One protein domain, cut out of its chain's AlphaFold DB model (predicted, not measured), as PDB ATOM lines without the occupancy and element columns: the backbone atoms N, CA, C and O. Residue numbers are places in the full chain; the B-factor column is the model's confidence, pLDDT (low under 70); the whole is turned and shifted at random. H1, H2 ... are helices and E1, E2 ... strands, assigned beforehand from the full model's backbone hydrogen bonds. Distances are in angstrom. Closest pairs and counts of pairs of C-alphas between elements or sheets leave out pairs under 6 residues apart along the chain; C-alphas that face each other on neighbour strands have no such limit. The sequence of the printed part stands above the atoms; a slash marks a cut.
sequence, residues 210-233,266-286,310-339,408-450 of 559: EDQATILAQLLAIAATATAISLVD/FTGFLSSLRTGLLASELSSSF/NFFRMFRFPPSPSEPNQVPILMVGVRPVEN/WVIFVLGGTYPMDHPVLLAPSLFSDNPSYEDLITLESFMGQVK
ATOM      1  N   GLU A 210     555.073 507.904 412.654       57.84
ATOM      2  CA  GLU A 210     555.282 506.453 412.546       57.84
ATOM      3  C   GLU A 210     554.273 505.834 411.560       57.84
ATOM      4  O   GLU A 210     554.627 504.996 410.726       57.84
ATOM      5  N   ASP A 211     553.040 506.352 411.556       66.75
ATOM      6  CA  ASP A 211     552.000 506.004 410.583       66.75
ATOM      7  C   ASP A 211     552.399 506.402 409.141       66.75
ATOM      8  O   ASP A 211     552.159 505.658 408.190       66.75
ATOM      9  N   GLN A 212     553.067 507.548 408.945       63.16
ATOM     10  CA  GLN A 212     553.566 507.952 407.619       63.16
ATOM     11  C   GLN A 212     554.776 507.124 407.165       63.16
ATOM     12  O   GLN A 212     554.843 506.732 405.997       63.16
ATOM     13  N   ALA A 213     555.709 506.819 408.073       67.94
ATOM     14  CA  ALA A 213     556.872 505.982 407.784       67.94
ATOM     15  C   ALA A 213     556.460 504.560 407.357       67.94
ATOM     16  O   ALA A 213     556.956 504.039 406.355       67.94
ATOM     17  N   THR A 214     555.507 503.951 408.068       73.44
ATOM     18  CA  THR A 214     554.989 502.610 407.746       73.44
ATOM     19  C   THR A 214     554.228 502.572 406.417       73.44
ATOM     20  O   THR A 214     554.478 501.672 405.613       73.44
ATOM     21  N   ILE A 215     553.387 503.573 406.113       74.56
ATOM     22  CA  ILE A 215     552.715 503.691 404.803       74.56
ATOM     23  C   ILE A 215     553.736 503.815 403.660       74.56
ATOM     24  O   ILE A 215     553.623 503.106 402.657       74.56
ATOM     25  N   LEU A 216     554.753 504.675 403.807       72.19
ATOM     26  CA  LEU A 216     555.807 504.846 402.800       72.19
ATOM     27  C   LEU A 216     556.561 503.535 402.547       72.19
ATOM     28  O   LEU A 216     556.770 503.150 401.396       72.19
ATOM     29  N   ALA A 217     556.934 502.828 403.613       71.81
ATOM     30  CA  ALA A 217     557.685 501.587 403.506       71.81
ATOM     31  C   ALA A 217     556.845 500.441 402.911       71.81
ATOM     32  O   ALA A 217     557.364 499.643 402.128       71.81
ATOM     33  N   GLN A 218     555.541 500.392 403.203       76.81
ATOM     34  CA  GLN A 218     554.609 499.456 402.572       76.81
ATOM     35  C   GLN A 218     554.462 499.728 401.067       76.81
ATOM     36  O   GLN A 218     554.550 498.788 400.275       76.81
ATOM     37  N   LEU A 219     554.281 500.989 400.654       75.81
ATOM     38  CA  LEU A 219     554.195 501.368 399.236       75.81
ATOM     39  C   LEU A 219     555.486 501.027 398.480       75.81
ATOM     40  O   LEU A 219     555.433 500.426 397.407       75.81
ATOM     41  N   LEU A 220     556.645 501.338 399.068       76.69
ATOM     42  CA  LEU A 220     557.948 501.014 398.492       76.69
ATOM     43  C   LEU A 220     558.146 499.499 398.365       76.69
ATOM     44  O   LEU A 220     558.560 499.021 397.309       76.69
ATOM     45  N   ALA A 221     557.793 498.730 399.400       77.38
ATOM     46  CA  ALA A 221     557.860 497.274 399.358       77.38
ATOM     47  C   ALA A 221     556.936 496.678 398.283       77.38
ATOM     48  O   ALA A 221     557.325 495.710 397.632       77.38
ATOM     49  N   ILE A 222     555.741 497.241 398.065       80.00
ATOM     50  CA  ILE A 222     554.827 496.820 396.989       80.00
ATOM     51  C   ILE A 222     555.447 497.109 395.616       80.00
ATOM     52  O   ILE A 222     555.542 496.190 394.804       80.00
ATOM     53  N   ALA A 223     555.930 498.333 395.378       76.12
ATOM     54  CA  ALA A 223     556.548 498.721 394.108       76.12
ATOM     55  C   ALA A 223     557.785 497.864 393.784       76.12
ATOM     56  O   ALA A 223     557.854 497.252 392.721       76.12
ATOM     57  N   ALA A 224     558.715 497.727 394.736       77.25
ATOM     58  CA  ALA A 224     559.905 496.892 394.582       77.25
ATOM     59  C   ALA A 224     559.559 495.408 394.353       77.25
ATOM     60  O   ALA A 224     560.203 494.754 393.536       77.25
ATOM     61  N   THR A 225     558.521 494.878 395.018       79.56
ATOM     62  CA  THR A 225     558.044 493.502 394.776       79.56
ATOM     63  C   THR A 225     557.462 493.357 393.365       79.56
ATOM     64  O   THR A 225     557.778 492.387 392.683       79.56
ATOM     65  N   ALA A 226     556.646 494.310 392.903       76.38
ATOM     66  CA  ALA A 226     556.023 494.264 391.581       76.38
ATOM     67  C   ALA A 226     557.063 494.321 390.448       76.38
ATOM     68  O   ALA A 226     557.028 493.492 389.539       76.38
ATOM     69  N   THR A 227     558.040 495.232 390.534       77.56
ATOM     70  CA  THR A 227     559.136 495.304 389.556       77.56
ATOM     71  C   THR A 227     560.026 494.060 389.614       77.56
ATOM     72  O   THR A 227     560.389 493.540 388.565       77.56
ATOM     73  N   ALA A 228     560.328 493.518 390.803       78.25
ATOM     74  CA  ALA A 228     561.091 492.271 390.921       78.25
ATOM     75  C   ALA A 228     560.360 491.067 390.300       78.25
ATOM     76  O   ALA A 228     560.987 490.284 389.595       78.25
ATOM     77  N   ILE A 229     559.042 490.938 390.495       73.06
ATOM     78  CA  ILE A 229     558.237 489.905 389.817       73.06
ATOM     79  C   ILE A 229     558.301 490.104 388.299       73.06
ATOM     80  O   ILE A 229     558.574 489.147 387.582       73.06
ATOM     81  N   SER A 230     558.148 491.339 387.807       77.62
ATOM     82  CA  SER A 230     558.228 491.631 386.369       77.62
ATOM     83  C   SER A 230     559.607 491.359 385.746       77.62
ATOM     84  O   SER A 230     559.687 491.195 384.532       77.62
ATOM     85  N   LEU A 231     560.680 491.330 386.545       74.94
ATOM     86  CA  LEU A 231     562.044 491.000 386.110       74.94
ATOM     87  C   LEU A 231     562.362 489.498 386.162       74.94
ATOM     88  O   LEU A 231     563.324 489.060 385.533       74.94
ATOM     89  N   VAL A 232     561.614 488.729 386.956       70.31
ATOM     90  CA  VAL A 232     561.912 487.321 387.270       70.31
ATOM     91  C   VAL A 232     560.922 486.360 386.607       70.31
ATOM     92  O   VAL A 232     561.319 485.260 386.220       70.31
ATOM     93  N   ASP A 233     559.648 486.736 386.459       60.47
ATOM     94  CA  ASP A 233     558.621 485.808 385.979       60.47
ATOM     95  C   ASP A 233     558.535 485.737 384.448       60.47
ATOM     96  O   ASP A 233     557.718 486.378 383.787       60.47
ATOM     97  N   PHE A 266     567.386 490.805 399.511       80.44
ATOM     98  CA  PHE A 266     566.145 491.476 399.070       80.44
ATOM     99  C   PHE A 266     564.903 491.094 399.902       80.44
ATOM    100  O   PHE A 266     564.021 491.917 400.137       80.44
ATOM    101  N   THR A 267     564.839 489.851 400.385       78.25
ATOM    102  CA  THR A 267     563.759 489.344 401.242       78.25
ATOM    103  C   THR A 267     563.780 489.970 402.644       78.25
ATOM    104  O   THR A 267     562.720 490.316 403.169       78.25
ATOM    105  N   GLY A 268     564.967 490.182 403.224       76.50
ATOM    106  CA  GLY A 268     565.169 490.930 404.464       76.50
ATOM    107  C   GLY A 268     564.915 492.418 404.281       76.50
ATOM    108  O   GLY A 268     564.157 492.984 405.055       76.50
ATOM    109  N   PHE A 269     565.408 493.023 403.198       80.31
ATOM    110  CA  PHE A 269     565.084 494.401 402.818       80.31
ATOM    111  C   PHE A 269     563.564 494.635 402.731       80.31
ATOM    112  O   PHE A 269     563.038 495.536 403.384       80.31
ATOM    113  N   LEU A 270     562.823 493.776 402.017       80.19
ATOM    114  CA  LEU A 270     561.354 493.823 401.985       80.19
ATOM    115  C   LEU A 270     560.717 493.622 403.371       80.19
ATOM    116  O   LEU A 270     559.643 494.170 403.620       80.19
ATOM    117  N   SER A 271     561.350 492.874 404.277       75.75
ATOM    118  CA  SER A 271     560.893 492.725 405.661       75.75
ATOM    119  C   SER A 271     561.132 493.994 406.485       75.75
ATOM    120  O   SER A 271     560.186 494.490 407.087       75.75
ATOM    121  N   SER A 272     562.344 494.557 406.471       74.56
ATOM    122  CA  SER A 272     562.727 495.780 407.198       74.56
ATOM    123  C   SER A 272     562.028 497.042 406.670       74.56
ATOM    124  O   SER A 272     561.891 498.030 407.393       74.56
ATOM    125  N   LEU A 273     561.521 496.997 405.433       76.19
ATOM    126  CA  LEU A 273     560.511 497.930 404.929       76.19
ATOM    127  C   LEU A 273     559.131 497.657 405.541       76.19
ATOM    128  O   LEU A 273     558.544 498.545 406.148       76.19
ATOM    129  N   ARG A 274     558.590 496.438 405.418       73.12
ATOM    130  CA  ARG A 274     557.230 496.109 405.899       73.12
ATOM    131  C   ARG A 274     557.053 496.265 407.415       73.12
ATOM    132  O   ARG A 274     555.930 496.476 407.858       73.12
ATOM    133  N   THR A 275     558.126 496.182 408.202       75.06
ATOM    134  CA  THR A 275     558.132 496.478 409.648       75.06
ATOM    135  C   THR A 275     558.328 497.962 409.975       75.06
ATOM    136  O   THR A 275     558.335 498.326 411.146       75.06
ATOM    137  N   GLY A 276     558.509 498.825 408.972       66.12
ATOM    138  CA  GLY A 276     558.739 500.260 409.135       66.12
ATOM    139  C   GLY A 276     560.138 500.641 409.626       66.12
ATOM    140  O   GLY A 276     560.432 501.830 409.672       66.12
ATOM    141  N   LEU A 277     561.017 499.683 409.951       67.62
ATOM    142  CA  LEU A 277     562.332 499.947 410.554       67.62
ATOM    143  C   LEU A 277     563.200 500.860 409.680       67.62
ATOM    144  O   LEU A 277     563.658 501.894 410.158       67.62
ATOM    145  N   LEU A 278     563.335 500.551 408.385       65.12
ATOM    146  CA  LEU A 278     564.116 501.380 407.457       65.12
ATOM    147  C   LEU A 278     563.513 502.781 407.269       65.12
ATOM    148  O   LEU A 278     564.248 503.751 407.124       65.12
ATOM    149  N   ALA A 279     562.186 502.926 407.304       63.78
ATOM    150  CA  ALA A 279     561.551 504.244 407.221       63.78
ATOM    151  C   ALA A 279     561.614 505.020 408.550       63.78
ATOM    152  O   ALA A 279     561.632 506.251 408.542       63.78
ATOM    153  N   SER A 280     561.699 504.323 409.685       61.53
ATOM    154  CA  SER A 280     561.985 504.909 410.995       61.53
ATOM    155  C   SER A 280     563.433 505.399 411.070       61.53
ATOM    156  O   SER A 280     563.671 506.521 411.498       61.53
ATOM    157  N   GLU A 281     564.407 504.651 410.552       60.75
ATOM    158  CA  GLU A 281     565.805 505.098 410.433       60.75
ATOM    159  C   GLU A 281     565.947 506.294 409.472       60.75
ATOM    160  O   GLU A 281     566.538 507.323 409.823       60.75
ATOM    161  N   LEU A 282     565.296 506.219 408.302       61.03
ATOM    162  CA  LEU A 282     565.252 507.316 407.333       61.03
ATOM    163  C   LEU A 282     564.551 508.572 407.868       61.03
ATOM    164  O   LEU A 282     564.883 509.654 407.405       61.03
ATOM    165  N   SER A 283     563.613 508.480 408.818       58.59
ATOM    166  CA  SER A 283     562.899 509.651 409.368       58.59
ATOM    167  C   SER A 283     563.450 510.151 410.712       58.59
ATOM    168  O   SER A 283     563.472 511.358 410.953       58.59
ATOM    169  N   SER A 284     563.952 509.270 411.579       51.56
ATOM    170  CA  SER A 284     564.550 509.639 412.873       51.56
ATOM    171  C   SER A 284     565.856 510.417 412.710       51.56
ATOM    172  O   SER A 284     566.076 511.373 413.458       51.56
ATOM    173  N   SER A 285     566.640 510.119 411.668       49.12
ATOM    174  CA  SER A 285     567.830 510.898 411.284       49.12
ATOM    175  C   SER A 285     567.546 512.392 411.033       49.12
ATOM    176  O   SER A 285     568.463 513.203 411.125       49.12
ATOM    177  N   PHE A 286     566.291 512.793 410.777       45.59
ATOM    178  CA  PHE A 286     565.905 514.207 410.641       45.59
ATOM    179  C   PHE A 286     565.528 514.892 411.961       45.59
ATOM    180  O   PHE A 286     565.607 516.114 412.048       45.59
ATOM    181  N   ASN A 310     569.964 510.126 401.591       67.88
ATOM    182  CA  ASN A 310     569.592 509.460 400.348       67.88
ATOM    183  C   ASN A 310     569.835 507.959 400.530       67.88
ATOM    184  O   ASN A 310     570.975 507.540 400.720       67.88
ATOM    185  N   PHE A 311     568.778 507.158 400.465       76.69
ATOM    186  CA  PHE A 311     568.889 505.704 400.425       76.69
ATOM    187  C   PHE A 311     569.160 505.252 398.992       76.69
ATOM    188  O   PHE A 311     568.501 505.730 398.066       76.69
ATOM    189  N   PHE A 312     570.065 504.295 398.807       80.88
ATOM    190  CA  PHE A 312     570.278 503.629 397.526       80.88
ATOM    191  C   PHE A 312     570.773 502.196 397.739       80.88
ATOM    192  O   PHE A 312     571.721 501.990 398.494       80.88
ATOM    193  N   ARG A 313     570.150 501.216 397.072       80.44
ATOM    194  CA  ARG A 313     570.601 499.813 397.023       80.44
ATOM    195  C   ARG A 313     570.303 499.179 395.668       80.44
ATOM    196  O   ARG A 313     569.309 499.523 395.027       80.44
ATOM    197  N   MET A 314     571.124 498.209 395.265       83.94
ATOM    198  CA  MET A 314     570.895 497.387 394.074       83.94
ATOM    199  C   MET A 314     570.800 495.905 394.442       83.94
ATOM    200  O   MET A 314     571.564 495.403 395.260       83.94
ATOM    201  N   PHE A 315     569.881 495.189 393.800       85.75
ATOM    202  CA  PHE A 315     569.660 493.759 393.994       85.75
ATOM    203  C   PHE A 315     569.872 493.022 392.675       85.75
ATOM    204  O   PHE A 315     569.249 493.355 391.667       85.75
ATOM    205  N   ARG A 316     570.746 492.012 392.690       85.56
ATOM    206  CA  ARG A 316     570.999 491.113 391.560       85.56
ATOM    207  C   ARG A 316     570.125 489.868 391.678       85.56
ATOM    208  O   ARG A 316     570.135 489.209 392.714       85.56
ATOM    209  N   PHE A 317     569.447 489.499 390.600       84.38
ATOM    210  CA  PHE A 317     568.687 488.253 390.507       84.38
ATOM    211  C   PHE A 317     569.472 487.200 389.705       84.38
ATOM    212  O   PHE A 317     570.375 487.553 388.936       84.38
ATOM    213  N   PRO A 318     569.196 485.894 389.890       78.06
ATOM    214  CA  PRO A 318     569.730 484.868 389.000       78.06
ATOM    215  C   PRO A 318     569.226 485.085 387.559       78.06
ATOM    216  O   PRO A 318     568.121 485.600 387.376       78.06
ATOM    217  N   PRO A 319     570.005 484.698 386.532       77.62
ATOM    218  CA  PRO A 319     569.548 484.749 385.146       77.62
ATOM    219  C   PRO A 319     568.373 483.790 384.923       77.62
ATOM    220  O   PRO A 319     568.312 482.717 385.532       77.62
ATOM    221  N   SER A 320     567.462 484.144 384.014       73.50
ATOM    222  CA  SER A 320     566.382 483.239 383.604       73.50
ATOM    223  C   SER A 320     566.958 481.997 382.905       73.50
ATOM    224  O   SER A 320     567.875 482.139 382.090       73.50
ATOM    225  N   PRO A 321     566.400 480.785 383.109       71.50
ATOM    226  CA  PRO A 321     566.777 479.609 382.321       71.50
ATOM    227  C   PRO A 321     566.502 479.768 380.814       71.50
ATOM    228  O   PRO A 321     567.076 479.027 380.019       71.50
ATOM    229  N   SER A 322     565.655 480.726 380.405       73.00
ATOM    230  CA  SER A 322     565.453 481.079 378.992       73.00
ATOM    231  C   SER A 322     566.568 481.957 378.413       73.00
ATOM    232  O   SER A 322     566.780 481.942 377.205       73.00
ATOM    233  N   GLU A 323     567.265 482.730 379.252       73.94
ATOM    234  CA  GLU A 323     568.220 483.766 378.838       73.94
ATOM    235  C   GLU A 323     569.446 483.793 379.775       73.94
ATOM    236  O   GLU A 323     569.656 484.758 380.511       73.94
ATOM    237  N   PRO A 324     570.294 482.745 379.759       76.81
ATOM    238  CA  PRO A 324     571.372 482.563 380.739       76.81
ATOM    239  C   PRO A 324     572.438 483.672 380.731       76.81
ATOM    240  O   PRO A 324     573.166 483.829 381.708       76.81
ATOM    241  N   ASN A 325     572.524 484.448 379.645       83.06
ATOM    242  CA  ASN A 325     573.463 485.562 379.505       83.06
ATOM    243  C   ASN A 325     572.909 486.904 380.019       83.06
ATOM    244  O   ASN A 325     573.671 487.867 380.050       83.06
ATOM    245  N   GLN A 326     571.629 486.989 380.410       84.06
ATOM    246  CA  GLN A 326     571.006 488.206 380.943       84.06
ATOM    247  C   GLN A 326     570.823 488.122 382.463       84.06
ATOM    248  O   GLN A 326     570.252 487.168 382.986       84.06
ATOM    249  N   VAL A 327     571.272 489.148 383.183       85.50
ATOM    250  CA  VAL A 327     571.138 489.291 384.637       85.50
ATOM    251  C   VAL A 327     570.102 490.372 384.946       85.50
ATOM    252  O   VAL A 327     570.350 491.534 384.614       85.50
ATOM    253  N   PRO A 328     568.979 490.051 385.610       85.75
ATOM    254  CA  PRO A 328     568.056 491.068 386.088       85.75
ATOM    255  C   PRO A 328     568.645 491.802 387.300       85.75
ATOM    256  O   PRO A 328     569.176 491.186 388.232       85.75
ATOM    257  N   ILE A 329     568.527 493.128 387.296       87.44
ATOM    258  CA  ILE A 329     568.909 494.015 388.394       87.44
ATOM    259  C   ILE A 329     567.718 494.904 388.748       87.44
ATOM    260  O   ILE A 329     567.071 495.479 387.870       87.44
ATOM    261  N   LEU A 330     567.469 495.055 390.048       85.88
ATOM    262  CA  LEU A 330     566.565 496.058 390.603       85.88
ATOM    263  C   LEU A 330     567.384 497.110 391.356       85.88
ATOM    264  O   LEU A 330     568.109 496.765 392.286       85.88
ATOM    265  N   MET A 331     567.249 498.383 390.996       86.88
ATOM    266  CA  MET A 331     567.816 499.514 391.735       86.88
ATOM    267  C   MET A 331     566.698 500.220 392.502       86.88
ATOM    268  O   MET A 331     565.636 500.500 391.940       86.88
ATOM    269  N   VAL A 332     566.928 500.511 393.780       84.19
ATOM    270  CA  VAL A 332     565.940 501.134 394.667       84.19
ATOM    271  C   VAL A 332     566.570 502.330 395.369       84.19
ATOM    272  O   VAL A 332     567.512 502.177 396.146       84.19
ATOM    273  N   GLY A 333     566.041 503.522 395.097       81.88
ATOM    274  CA  GLY A 333     566.498 504.783 395.676       81.88
ATOM    275  C   GLY A 333     565.381 505.526 396.404       81.88
ATOM    276  O   GLY A 333     564.238 505.530 395.950       81.88
ATOM    277  N   VAL A 334     565.705 506.195 397.510       77.88
ATOM    278  CA  VAL A 334     564.772 507.070 398.240       77.88
ATOM    279  C   VAL A 334     565.468 508.372 398.589       77.88
ATOM    280  O   VAL A 334     566.560 508.367 399.151       77.88
ATOM    281  N   ARG A 335     564.809 509.494 398.305       74.06
ATOM    282  CA  ARG A 335     565.212 510.816 398.794       74.06
ATOM    283  C   ARG A 335     563.988 511.606 399.253       74.06
ATOM    284  O   ARG A 335     562.938 511.496 398.615       74.06
ATOM    285  N   PRO A 336     564.080 512.438 400.295       70.44
ATOM    286  CA  PRO A 336     563.014 513.375 400.612       70.44
ATOM    287  C   PRO A 336     562.954 514.515 399.580       70.44
ATOM    288  O   PRO A 336     563.790 514.655 398.677       70.44
ATOM    289  N   VAL A 337     561.940 515.356 399.737       71.19
ATOM    290  CA  VAL A 337     561.723 516.596 398.997       71.19
ATOM    291  C   VAL A 337     561.582 517.735 400.004       71.19
ATOM    292  O   VAL A 337     560.811 517.656 400.958       71.19
ATOM    293  N   GLU A 338     562.323 518.821 399.778       62.62
ATOM    294  CA  GLU A 338     562.239 520.047 400.579       62.62
ATOM    295  C   GLU A 338     560.896 520.766 400.351       62.62
ATOM    296  O   GLU A 338     560.814 521.736 399.589       62.62
ATOM    297  N   ASN A 339     559.832 520.329 401.027       49.09
ATOM    298  CA  ASN A 339     558.579 521.080 401.111       49.09
ATOM    299  C   ASN A 339     558.804 522.384 401.903       49.09
ATOM    300  O   ASN A 339     558.572 522.454 403.110       49.09
ATOM    301  N   TRP A 408     558.448 512.677 399.601       71.62
ATOM    302  CA  TRP A 408     559.565 511.808 399.230       71.62
ATOM    303  C   TRP A 408     559.460 511.444 397.748       71.62
ATOM    304  O   TRP A 408     558.355 511.338 397.216       71.62
ATOM    305  N   VAL A 409     560.599 511.238 397.085       77.19
ATOM    306  CA  VAL A 409     560.660 510.571 395.780       77.19
ATOM    307  C   VAL A 409     561.318 509.216 395.970       77.19
ATOM    308  O   VAL A 409     562.424 509.115 396.504       77.19
ATOM    309  N   ILE A 410     560.607 508.189 395.520       79.06
ATOM    310  CA  ILE A 410     561.050 506.803 395.496       79.06
ATOM    311  C   ILE A 410     561.321 506.460 394.034       79.06
ATOM    312  O   ILE A 410     560.474 506.699 393.175       79.06
ATOM    313  N   PHE A 411     562.490 505.899 393.762       81.12
ATOM    314  CA  PHE A 411     562.876 505.394 392.452       81.12
ATOM    315  C   PHE A 411     562.983 503.876 392.541       81.12
ATOM    316  O   PHE A 411     563.736 503.358 393.364       81.12
ATOM    317  N   VAL A 412     562.235 503.171 391.696       84.12
ATOM    318  CA  VAL A 412     562.345 501.722 391.515       84.12
ATOM    319  C   VAL A 412     562.618 501.497 390.036       84.12
ATOM    320  O   VAL A 412     561.752 501.743 389.201       84.12
ATOM    321  N   LEU A 413     563.844 501.095 389.710       82.81
ATOM    322  CA  LEU A 413     564.298 500.861 388.342       82.81
ATOM    323  C   LEU A 413     564.606 499.378 388.176       82.81
ATOM    324  O   LEU A 413     565.370 498.814 388.957       82.81
ATOM    325  N   GLY A 414     564.016 498.750 387.164       85.75
ATOM    326  CA  GLY A 414     564.320 497.377 386.778       85.75
ATOM    327  C   GLY A 414     564.945 497.329 385.392       85.75
ATOM    328  O   GLY A 414     564.506 498.051 384.501       85.75
ATOM    329  N   GLY A 415     565.939 496.467 385.201       85.19
ATOM    330  CA  GLY A 415     566.521 496.200 383.888       85.19
ATOM    331  C   GLY A 415     567.281 494.880 383.856       85.19
ATOM    332  O   GLY A 415     567.716 494.380 384.894       85.19
ATOM    333  N   THR A 416     567.449 494.315 382.664       87.94
ATOM    334  CA  THR A 416     568.353 493.188 382.423       87.94
ATOM    335  C   THR A 416     569.643 493.676 381.769       87.94
ATOM    336  O   THR A 416     569.632 494.555 380.910       87.94
ATOM    337  N   TYR A 417     570.773 493.112 382.194       87.19
ATOM    338  CA  TYR A 417     572.109 493.486 381.729       87.19
ATOM    339  C   TYR A 417     572.893 492.230 381.336       87.19
ATOM    340  O   TYR A 417     572.741 491.201 382.001       87.19
ATOM    341  N   PRO A 418     573.723 492.259 380.279       87.19
ATOM    342  CA  PRO A 418     574.486 491.083 379.879       87.19
ATOM    343  C   PRO A 418     575.561 490.734 380.926       87.19
ATOM    344  O   PRO A 418     576.022 491.601 381.666       87.19
ATOM    345  N   MET A 419     575.949 489.460 381.026       84.44
ATOM    346  CA  MET A 419     576.858 488.950 382.075       84.44
ATOM    347  C   MET A 419     578.235 489.641 382.154       84.44
ATOM    348  O   MET A 419     578.861 489.615 383.211       84.44
ATOM    349  N   ASP A 420     578.705 490.237 381.059       85.56
ATOM    350  CA  ASP A 420     579.964 490.981 380.928       85.56
ATOM    351  C   ASP A 420     579.828 492.492 381.211       85.56
ATOM    352  O   ASP A 420     580.814 493.228 381.164       85.56
ATOM    353  N   HIS A 421     578.622 492.967 381.529       86.50
ATOM    354  CA  HIS A 421     578.334 494.384 381.722       86.50
ATOM    355  C   HIS A 421     579.083 494.983 382.933       86.50
ATOM    356  O   HIS A 421     579.006 494.419 384.028       86.50
ATOM    357  N   PRO A 422     579.731 496.163 382.815       83.12
ATOM    358  CA  PRO A 422     580.581 496.717 383.875       83.12
ATOM    359  C   PRO A 422     579.856 496.956 385.207       83.12
ATOM    360  O   PRO A 422     580.471 496.818 386.260       83.12
ATOM    361  N   VAL A 423     578.541 497.214 385.195       83.19
ATOM    362  CA  VAL A 423     577.743 497.357 386.432       83.19
ATOM    363  C   VAL A 423     577.708 496.078 387.291       83.19
ATOM    364  O   VAL A 423     577.458 496.150 388.489       83.19
ATOM    365  N   LEU A 424     577.971 494.902 386.702       83.44
ATOM    366  CA  LEU A 424     578.072 493.620 387.412       83.44
ATOM    367  C   LEU A 424     579.476 493.362 387.982       83.44
ATOM    368  O   LEU A 424     579.639 492.452 388.795       83.44
ATOM    369  N   LEU A 425     580.477 494.141 387.559       82.12
ATOM    370  CA  LEU A 425     581.869 494.049 388.013       82.12
ATOM    371  C   LEU A 425     582.151 494.921 389.252       82.12
ATOM    372  O   LEU A 425     583.240 494.834 389.811       82.12
ATOM    373  N   ALA A 426     581.175 495.728 389.676       81.69
ATOM    374  CA  ALA A 426     581.211 496.626 390.827       81.69
ATOM    375  C   ALA A 426     580.479 495.987 392.032       81.69
ATOM    376  O   ALA A 426     579.267 496.165 392.193       81.69
ATOM    377  N   PRO A 427     581.153 495.173 392.873       75.06
ATOM    378  CA  PRO A 427     580.480 494.361 393.884       75.06
ATOM    379  C   PRO A 427     579.877 495.178 395.032       75.06
ATOM    380  O   PRO A 427     578.956 494.683 395.680       75.06
ATOM    381  N   SER A 428     580.352 496.403 395.304       82.00
ATOM    382  CA  SER A 428     579.827 497.181 396.436       82.00
ATOM    383  C   SER A 428     578.453 497.797 396.148       82.00
ATOM    384  O   SER A 428     577.695 498.026 397.088       82.00
ATOM    385  N   LEU A 429     578.071 497.953 394.871       81.50
ATOM    386  CA  LEU A 429     576.716 498.358 394.462       81.50
ATOM    387  C   LEU A 429     575.617 497.419 394.989       81.50
ATOM    388  O   LEU A 429     574.508 497.866 395.284       81.50
ATOM    389  N   PHE A 430     575.933 496.130 395.138       82.44
ATOM    390  CA  PHE A 430     575.023 495.090 395.628       82.44
ATOM    391  C   PHE A 430     575.146 494.855 397.143       82.44
ATOM    392  O   PHE A 430     574.804 493.781 397.636       82.44
ATOM    393  N   SER A 431     575.674 495.839 397.874       77.88
ATOM    394  CA  SER A 431     575.874 495.788 399.323       77.88
ATOM    395  C   SER A 431     575.177 496.948 400.035       77.88
ATOM    396  O   SER A 431     574.803 497.948 399.426       77.88
ATOM    397  N   ASP A 432     575.044 496.823 401.352       68.56
ATOM    398  CA  ASP A 432     574.442 497.820 402.239       68.56
ATOM    399  C   ASP A 432     575.147 499.188 402.234       68.56
ATOM    400  O   ASP A 432     574.528 500.184 402.609       68.56
ATOM    401  N   ASN A 433     576.418 499.245 401.815       70.88
ATOM    402  CA  ASN A 433     577.239 500.455 401.804       70.88
ATOM    403  C   ASN A 433     578.103 500.513 400.518       70.88
ATOM    404  O   ASN A 433     579.280 500.135 400.555       70.88
ATOM    405  N   PRO A 434     577.558 500.987 399.381       79.81
ATOM    406  CA  PRO A 434     578.317 501.129 398.141       79.81
ATOM    407  C   PRO A 434     579.473 502.130 398.275       79.81
ATOM    408  O   PRO A 434     579.386 503.126 398.995       79.81
ATOM    409  N   SER A 435     580.575 501.858 397.576       83.00
ATOM    410  CA  SER A 435     581.760 502.719 397.569       83.00
ATOM    411  C   SER A 435     581.601 503.923 396.632       83.00
ATOM    412  O   SER A 435     580.836 503.894 395.670       83.00
ATOM    413  N   TYR A 436     582.353 504.992 396.906       82.75
ATOM    414  CA  TYR A 436     582.314 506.234 396.128       82.75
ATOM    415  C   TYR A 436     582.678 506.025 394.645       82.75
ATOM    416  O   TYR A 436     581.975 506.520 393.768       82.75
ATOM    417  N   GLU A 437     583.713 505.227 394.368       86.25
ATOM    418  CA  GLU A 437     584.155 504.899 393.004       86.25
ATOM    419  C   GLU A 437     583.097 504.089 392.230       86.25
ATOM    420  O   GLU A 437     582.822 504.372 391.060       86.25
ATOM    421  N   ASP A 438     582.445 503.121 392.887       85.94
ATOM    422  CA  ASP A 438     581.356 502.338 392.290       85.94
ATOM    423  C   ASP A 438     580.128 503.226 391.994       85.94
ATOM    424  O   ASP A 438     579.491 503.068 390.952       85.94
ATOM    425  N   LEU A 439     579.817 504.202 392.859       82.56
ATOM    426  CA  LEU A 439     578.734 505.172 392.634       82.56
ATOM    427  C   LEU A 439     579.029 506.131 391.467       82.56
ATOM    428  O   LEU A 439     578.129 506.399 390.674       82.56
ATOM    429  N   ILE A 440     580.273 506.597 391.300       82.12
ATOM    430  CA  ILE A 440     580.695 507.366 390.109       82.12
ATOM    431  C   ILE A 440     580.604 506.499 388.847       82.12
ATOM    432  O   ILE A 440     580.140 506.949 387.799       82.12
ATOM    433  N   THR A 441     581.022 505.235 388.942       83.69
ATOM    434  CA  THR A 441     580.936 504.278 387.830       83.69
ATOM    435  C   THR A 441     579.479 504.048 387.416       83.69
ATOM    436  O   THR A 441     579.177 503.991 386.222       83.69
ATOM    437  N   LEU A 442     578.560 503.999 388.384       84.00
ATOM    438  CA  LEU A 442     577.124 503.932 388.135       84.00
ATOM    439  C   LEU A 442     576.567 505.230 387.524       84.00
ATOM    440  O   LEU A 442     575.775 505.137 386.591       84.00
ATOM    441  N   GLU A 443     576.981 506.420 387.978       81.62
ATOM    442  CA  GLU A 443     576.578 507.703 387.367       81.62
ATOM    443  C   GLU A 443     576.997 507.771 385.890       81.62
ATOM    444  O   GLU A 443     576.189 508.103 385.023       81.62
ATOM    445  N   SER A 444     578.238 507.374 385.589       83.06
ATOM    446  CA  SER A 444     578.760 507.274 384.221       83.06
ATOM    447  C   SER A 444     577.937 506.312 383.351       83.06
ATOM    448  O   SER A 444     577.713 506.581 382.171       83.06
ATOM    449  N   PHE A 445     577.437 505.216 383.934       80.62
ATOM    450  CA  PHE A 445     576.612 504.241 383.223       80.62
ATOM    451  C   PHE A 445     575.144 504.676 383.039       80.62
ATOM    452  O   PHE A 445     574.598 504.543 381.946       80.62
ATOM    453  N   MET A 446     574.497 505.197 384.086       75.75
ATOM    454  CA  MET A 446     573.114 505.692 384.016       75.75
ATOM    455  C   MET A 446     572.997 506.966 383.169       75.75
ATOM    456  O   MET A 446     571.922 507.264 382.646       75.75
ATOM    457  N   GLY A 447     574.102 507.698 383.019       70.94
ATOM    458  CA  GLY A 447     574.179 508.946 382.279       70.94
ATOM    459  C   GLY A 447     573.598 510.130 383.051       70.94
ATOM    460  O   GLY A 447     572.903 510.000 384.061       70.94
ATOM    461  N   GLN A 448     573.869 511.335 382.549       58.03
ATOM    462  CA  GLN A 448     573.283 512.543 383.120       58.03
ATOM    463  C   GLN A 448     571.783 512.584 382.820       58.03
ATOM    464  O   GLN A 448     571.380 512.800 381.674       58.03
ATOM    465  N   VAL A 449     570.958 512.459 383.863       59.28
ATOM    466  CA  VAL A 449     569.523 512.782 383.813       59.28
ATOM    467  C   VAL A 449     569.384 514.291 383.623       59.28
ATOM    468  O   VAL A 449     569.206 515.055 384.575       59.28
ATOM    469  N   LYS A 450     569.529 514.741 382.374       57.03
ATOM    470  CA  LYS A 450     569.372 516.143 382.007       57.03
ATOM    471  C   LYS A 450     567.917 516.543 382.288       57.03
ATOM    472  O   LYS A 450     567.017 515.913 381.732       57.03
TER     473      LYS A 450
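Overview. This is residues 210 to 233, 266 to 286, 310 to 339 and 408 to 450 of the 559 residues of the protein "RING-type domain-containing protein" of Geotrichum candidum (UniProt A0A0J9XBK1). A long, twisted ribbon of three strands has the long helix H1 lying along one face, over E2 and E3. H2 runs beside H1 the opposite way, and H3 crosses near the first residues of H1 at a steep angle; the short H4 sits by the edge strand E1, and H5 lies off the sheet, on the side away from H1. The printed part has 118 residues, with five named helices and three named strands in the order H1 H2 H3 E1 E2 E3 H4 H5; the sheet order is E1 - E2 - E3, all antiparallel. The class is mixed, helices and strands, and the whole is compact, with a radius of gyration of the C-alphas of 15.0 A and spans of 43 by 31 by 25 A.

Arrangement. H1, residues 210 to 232, is on the sheet of E1, residues 311 to 316, E2, residues 326 to 337, and E3, residues 408 to 418, at a height over the sheet of 9.6 A. It runs along the strands, at 17 degrees to E2 on the local plane; this is an arrangement of two layers, a helix on one face of a sheet. The closest C-alphas of H1 and E3 are those of Ala 224 and Val 412, 6.2 A apart. H2, residues 266 to 274, touches H1 at a shallow tilt of 27 degrees, opposite ways, closest at the C-alphas of Ala 217 and Leu 273, 4.8 A. H3, residues 277 to 286, touches residues 210 to 217 of H1 alone, at a steep tilt of 52 degrees, closest at the C-alphas of Ala 213 and Ala 279, 5.0 A. E1 and E2 form a hairpin, with N 313 and O 332 within hydrogen-bond range at 3.0 A. E2 and E3 are antiparallel, with N 331 and O 413 at 2.8 A. H4, residues 427 to 430, only grazes the sheet; its closest C-alphas with E1 are those of Phe 430 and Met 314, 5.0 A. H5, residues 436 to 446, is not on the sheet and touches H4 only at the corner, and only just, with 3 pairs of C-alphas within 8 A, closest Leu 429 and Asp 438, 6.5 A. Every O i to N i+4 pair is within hydrogen-bond range in H1, H2 and H5, and 5 of 6 in H3; H4 is too short for such a pair.

Along the chain. H1 begins at C-alpha 210, (555.282, 506.453, 412.546), and is 32.4 A long. H2 and H3 are 12.1 A and 14.7 A. E1 is 17.2 A, E2 34.9 A from C-alpha 326 at (571.006, 488.206, 380.943), and E3 32.0 A. H4 is 5.8 A; H5, 15.2 A, ends at C-alpha 446, (573.114, 505.692, 384.016).

Size, cuts and confidence. The two C-alphas farthest apart are those of Pro 321 and Asn 339, 46.3 A. Residues 234 to 265, 287 to 309 and 340 to 407 are not printed; the C-alpha gaps across these cuts are 16.1 A, 11.9 A and 9.5 A. Of the links that are printed whole, H2 to H3 and H4 to H5 are tight, E1 to E2 and E3 to H4 are short, and none is long. The mean pLDDT of the printed part is 75.9; 23 residues are under 70, among them residues 276 to 286.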